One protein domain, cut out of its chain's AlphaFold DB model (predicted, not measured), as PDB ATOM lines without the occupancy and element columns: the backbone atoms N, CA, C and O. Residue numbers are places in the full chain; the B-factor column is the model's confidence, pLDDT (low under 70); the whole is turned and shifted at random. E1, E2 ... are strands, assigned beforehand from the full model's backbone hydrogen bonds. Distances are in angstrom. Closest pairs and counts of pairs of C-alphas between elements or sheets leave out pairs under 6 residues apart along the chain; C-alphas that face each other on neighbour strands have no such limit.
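AT A GLANCE: This is residues 2 to 45 of the 98 residues of an uncharacterized protein of Rhodobacteraceae bacterium HTCC2150 (UniProt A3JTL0). What is the shape? There is little regular structure: a small hairpin of two short strands, E1 and E2, lies towards one end, and residues 17 to 45, with no named element, run out to Arg 24 at the other and fold back. What is its make-up? The 44 printed residues include no named helix and two antiparallel strands, E1 then E2, holding only 8 residues: all strand. It is compact, radius of gyration of the C-alphas 10.2 A, spanning 30 by 24 by 17 A.

IN THESE COORDINATES: Where is E1? E1, residues 6 to 9, begins at C-alpha 6 (172.796, 144.498, 124.183). Where is E2? E2, residues 13 to 16, ends at C-alpha 16 (168.958, 146.057, 125.635).

HOW THE PARTS SIT: How do they stand? E1 and E2, a hairpin with a tight link, are antiparallel at 140 degrees. Which atoms pair? N 7 and O 15, at 2.8 A, are within hydrogen-bond range.

THE WHOLE: Which C-alphas are farthest apart? Those of Ser 12 and Arg 24, at 29.8 A. Any cut or low confidence? The printed part has no cut; residues 2 to 3 have pLDDT under 70.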
ATOM      1  N   ILE A   2     169.563 132.655 128.611       59.31
ATOM      2  CA  ILE A   2     169.794 133.156 127.242       59.31
ATOM      3  C   ILE A   2     170.296 134.603 127.342       59.31
ATOM      4  O   ILE A   2     169.578 135.466 127.847       59.31
ATOM      5  N   LYS A   3     171.526 134.882 126.889       66.19
ATOM      6  CA  LYS A   3     172.061 136.252 126.841       66.19
ATOM      7  C   LYS A   3     171.267 137.061 125.814       66.19
ATOM      8  O   LYS A   3     171.323 136.782 124.619       66.19
ATOM      9  N   LEU A   4     170.518 138.058 126.281       75.94
ATOM     10  CA  LEU A   4     169.816 138.976 125.392       75.94
ATOM     11  C   LEU A   4     170.815 139.948 124.748       75.94
ATOM     12  O   LEU A   4     171.709 140.446 125.432       75.94
ATOM     13  N   PRO A   5     170.661 140.254 123.452       87.19
ATOM     14  CA  PRO A   5     171.569 141.146 122.749       87.19
ATOM     15  C   PRO A   5     171.484 142.557 123.340       87.19
ATOM     16  O   PRO A   5     170.392 143.106 123.507       87.19
ATOM     17  N   ARG A   6     172.642 143.146 123.633       91.31
ATOM     18  CA  ARG A   6     172.796 144.498 124.183       91.31
ATOM     19  C   ARG A   6     173.531 145.412 123.202       91.31
ATOM     20  O   ARG A   6     174.099 144.943 122.215       91.31
ATOM     21  N   LYS A   7     173.450 146.726 123.412       90.69
ATOM     22  CA  LYS A   7     174.240 147.723 122.680       90.69
ATOM     23  C   LYS A   7     174.602 148.905 123.565       90.69
ATOM     24  O   LYS A   7     173.845 149.258 124.463       90.69
ATOM     25  N   MET A   8     175.689 149.574 123.209       92.62
ATOM     26  CA  MET A   8     176.054 150.859 123.790       92.62
ATOM     27  C   MET A   8     175.219 151.984 123.167       92.62
ATOM     28  O   MET A   8     174.988 152.013 121.950       92.62
ATOM     29  N   ILE A   9     174.752 152.911 123.999       87.88
ATOM     30  CA  ILE A   9     174.231 154.217 123.582       87.88
ATOM     31  C   ILE A   9     175.135 155.311 124.148       87.88
ATOM     32  O   ILE A   9     175.645 155.182 125.259       87.88
ATOM     33  N   PHE A  10     175.362 156.357 123.349       86.62
ATOM     34  CA  PHE A  10     176.223 157.493 123.702       86.62
ATOM     35  C   PHE A  10     177.631 157.098 124.191       86.62
ATOM     36  O   PHE A  10     178.220 157.793 125.003       86.62
ATOM     37  N   GLY A  11     178.158 155.959 123.731       86.00
ATOM     38  CA  GLY A  11     179.505 155.486 124.071       86.00
ATOM     39  C   GLY A  11     179.665 154.826 125.447       86.00
ATOM     40  O   GLY A  11     180.639 154.106 125.628       86.00
ATOM     41  N   SER A  12     178.716 154.984 126.379       89.25
ATOM     42  CA  SER A  12     178.958 154.616 127.791       89.25
ATOM     43  C   SER A  12     177.856 153.798 128.463       89.25
ATOM     44  O   SER A  12     178.129 153.123 129.450       89.25
ATOM     45  N   PHE A  13     176.624 153.797 127.946       89.19
ATOM     46  CA  PHE A  13     175.512 153.106 128.607       89.19
ATOM     47  C   PHE A  13     175.115 151.840 127.859       89.19
ATOM     48  O   PHE A  13     174.689 151.895 126.701       89.19
ATOM     49  N   GLU A  14     175.219 150.695 128.531       93.25
ATOM     50  CA  GLU A  14     174.797 149.417 127.973       93.25
ATOM     51  C   GLU A  14     173.288 149.209 128.164       93.25
ATOM     52  O   GLU A  14     172.777 149.137 129.281       93.25
ATOM     53  N   VAL A  15     172.559 149.085 127.056       93.00
ATOM     54  CA  VAL A  15     171.101 148.916 127.050       93.00
ATOM     55  C   VAL A  15     170.676 147.706 126.216       93.00
ATOM     56  O   VAL A  15     171.386 147.308 125.286       93.00
ATOM     57  N   PRO A  16     169.496 147.113 126.481       94.62
ATOM     58  CA  PRO A  16     168.958 146.057 125.635       94.62
ATOM     59  C   PRO A  16     168.814 146.510 124.178       94.62
ATOM     60  O   PRO A  16     168.334 147.607 123.873       94.62
ATOM     61  N   ARG A  17     169.207 145.644 123.245       95.31
ATOM     62  CA  ARG A  17     169.031 145.854 121.810       95.31
ATOM     63  C   ARG A  17     167.661 145.343 121.377       95.31
ATOM     64  O   ARG A  17     167.166 144.333 121.868       95.31
ATOM     65  N   CYS A  18     167.065 146.026 120.403       96.12
ATOM     66  CA  CYS A  18     165.815 145.601 119.788       96.12
ATOM     67  C   CYS A  18     165.923 144.172 119.232       96.12
ATOM     68  O   CYS A  18     166.784 143.885 118.402       96.12
ATOM     69  N   GLN A  19     165.011 143.294 119.643       95.75
ATOM     70  CA  GLN A  19     164.992 141.880 119.251       95.75
ATOM     71  C   GLN A  19     164.281 141.624 117.915       95.75
ATOM     72  O   GLN A  19     164.433 140.558 117.327       95.75
ATOM     73  N   ALA A  20     163.544 142.610 117.394       96.12
ATOM     74  CA  ALA A  20     162.918 142.506 116.080       96.12
ATOM     75  C   ALA A  20     163.957 142.404 114.950       96.12
ATOM     76  O   ALA A  20     165.036 143.003 115.015       96.12
ATOM     77  N   LYS A  21     163.591 141.693 113.883       96.56
ATOM     78  CA  LYS A  21     164.350 141.605 112.633       96.56
ATOM     79  C   LYS A  21     163.847 142.641 111.627       96.56
ATOM     80  O   LYS A  21     162.656 142.943 111.576       96.56
ATOM     81  N   SER A  22     164.763 143.191 110.836       93.44
ATOM     82  CA  SER A  22     164.439 144.058 109.703       93.44
ATOM     83  C   SER A  22     163.609 143.288 108.680       93.44
ATOM     84  O   SER A  22     164.005 142.199 108.275       93.44
ATOM     85  N   LYS A  23     162.503 143.875 108.210       91.00
ATOM     86  CA  LYS A  23     161.687 143.268 107.147       91.00
ATOM     87  C   LYS A  23     162.450 143.128 105.826       91.00
ATOM     88  O   LYS A  23     162.232 142.162 105.114       91.00
ATOM     89  N   ARG A  24     163.344 144.077 105.509       92.88
ATOM     90  CA  ARG A  24     164.093 144.093 104.239       92.88
ATOM     91  C   ARG A  24     165.256 143.103 104.226       92.88
ATOM     92  O   ARG A  24     165.505 142.484 103.207       92.88
ATOM     93  N   SER A  25     165.996 142.999 105.331       94.06
ATOM     94  CA  SER A  25     167.258 142.243 105.373       94.06
ATOM     95  C   SER A  25     167.225 140.994 106.251       94.06
ATOM     96  O   SER A  25     168.202 140.258 106.279       94.06
ATOM     97  N   GLY A  26     166.177 140.778 107.052       95.25
ATOM     98  CA  GLY A  26     166.093 139.658 108.001       95.25
ATOM     99  C   GLY A  26     167.057 139.741 109.197       95.25
ATOM    100  O   GLY A  26     166.915 138.994 110.164       95.25
ATOM    101  N   VAL A  27     168.008 140.676 109.187       95.38
ATOM    102  CA  VAL A  27     168.985 140.875 110.266       95.38
ATOM    103  C   VAL A  27     168.331 141.561 111.467       95.38
ATOM    104  O   VAL A  27     167.452 142.415 111.322       95.38
ATOM    105  N   GLN A  28     168.790 141.229 112.675       95.31
ATOM    106  CA  GLN A  28     168.328 141.869 113.904       95.31
ATOM    107  C   GLN A  28     168.534 143.394 113.879       95.31
ATOM    108  O   GLN A  28     169.619 143.904 113.581       95.31
ATOM    109  N   CYS A  29     167.516 144.142 114.296       95.50
ATOM    110  CA  CYS A  29     167.558 145.594 114.404       95.50
ATOM    111  C   CYS A  29     168.700 146.079 115.311       95.50
ATOM    112  O   CYS A  29     168.855 145.611 116.431       95.50
ATOM    113  N   ARG A  30     169.486 147.062 114.852       93.44
ATOM    114  CA  ARG A  30     170.615 147.662 115.599       93.44
ATOM    115  C   ARG A  30     170.210 148.788 116.571       93.44
ATOM    116  O   ARG A  30     171.062 149.381 117.232       93.44
ATOM    117  N   LYS A  31     168.920 149.129 116.658       94.50
ATOM    118  CA  LYS A  31     168.418 150.175 117.568       94.50
ATOM    119  C   LYS A  31     168.317 149.657 119.004       94.50
ATOM    120  O   LYS A  31     168.160 148.456 119.224       94.50
ATOM    121  N   ALA A  32     168.385 150.575 119.966       95.38
ATOM    122  CA  ALA A  32     168.129 150.249 121.366       95.38
ATOM    123  C   ALA A  32     166.642 149.925 121.531       95.38
ATOM    124  O   ALA A  32     165.799 150.513 120.842       95.38
ATOM    125  N   ALA A  33     166.325 148.958 122.383       95.75
ATOM    126  CA  ALA A  33     164.950 148.724 122.781       95.75
ATOM    127  C   ALA A  33     164.456 149.896 123.642       95.75
ATOM    128  O   ALA A  33     165.250 150.586 124.282       95.75
ATOM    129  N   MET A  34     163.148 150.151 123.629       95.06
ATOM    130  CA  MET A  34     162.570 151.112 124.571       95.06
ATOM    131  C   MET A  34     162.600 150.539 125.990       95.06
ATOM    132  O   MET A  34     162.558 149.322 126.169       95.06
ATOM    133  N   GLN A  35     162.658 151.414 126.993       91.88
ATOM    134  CA  GLN A  35     162.691 151.018 128.401       91.88
ATOM    135  C   GLN A  35     161.526 150.072 128.741       91.88
ATOM    136  O   GLN A  35     160.383 150.312 128.349       91.88
ATOM    137  N   GLY A  36     161.837 148.963 129.419       91.81
ATOM    138  CA  GLY A  36     160.861 147.930 129.787       91.81
ATOM    139  C   GLY A  36     160.308 147.100 128.620       91.81
ATOM    140  O   GLY A  36     159.374 146.328 128.815       91.81
ATOM    141  N   LYS A  37     160.844 147.241 127.399       93.31
ATOM    142  CA  LYS A  37     160.376 146.527 126.200       93.31
ATOM    143  C   LYS A  37     161.529 145.818 125.494       93.31
ATOM    144  O   LYS A  37     162.695 146.156 125.660       93.31
ATOM    145  N   SER A  38     161.197 144.839 124.654       94.56
ATOM    146  CA  SER A  38     162.172 144.084 123.850       94.56
ATOM    147  C   SER A  38     162.443 144.698 122.470       94.56
ATOM    148  O   SER A  38     163.343 144.254 121.755       94.56
ATOM    149  N   VAL A  39     161.676 145.715 122.066       96.19
ATOM    150  CA  VAL A  39     161.710 146.303 120.718       96.19
ATOM    151  C   VAL A  39     161.875 147.822 120.753       96.19
ATOM    152  O   VAL A  39     161.507 148.494 121.718       96.19
ATOM    153  N   CYS A  40     162.455 148.381 119.690       96.12
ATOM    154  CA  CYS A  40     162.624 149.825 119.533       96.12
ATOM    155  C   CYS A  40     161.326 150.501 119.068       96.12
ATOM    156  O   CYS A  40     160.400 149.842 118.595       96.12
ATOM    157  N   ARG A  41     161.290 151.840 119.116       95.88
ATOM    158  CA  ARG A  41     160.146 152.660 118.679       95.88
ATOM    159  C   ARG A  41     159.617 152.283 117.288       95.88
ATOM    160  O   ARG A  41     158.412 152.127 117.136       95.88
ATOM    161  N   THR A  42     160.496 152.066 116.305       95.00
ATOM    162  CA  THR A  42     160.090 151.712 114.928       95.00
ATOM    163  C   THR A  42     159.565 150.287 114.784       95.00
ATOM    164  O   THR A  42     158.812 150.012 113.862       95.00
ATOM    165  N   HIS A  43     159.934 149.380 115.689       96.25
ATOM    166  CA  HIS A  43     159.425 148.006 115.717       96.25
ATOM    167  C   HIS A  43     158.298 147.833 116.745       96.25
ATOM    168  O   HIS A  43     158.107 146.747 117.282       96.25
ATOM    169  N   GLY A  44     157.551 148.907 117.027       94.62
ATOM    170  CA  GLY A  44     156.357 148.861 117.872       94.62
ATOM    171  C   GLY A  44     156.596 149.160 119.350       94.62
ATOM    172  O   GLY A  44     155.651 149.117 120.128       94.62
ATOM    173  N   GLY A  45     157.813 149.537 119.754       95.88
ATOM    174  CA  GLY A  45     158.116 149.897 121.143       95.88
ATOM    175  C   GLY A  45     157.286 151.072 121.670       95.88
ATOM    176  O   GLY A  45     157.066 151.165 122.870       95.88
TER     177      GLY A  45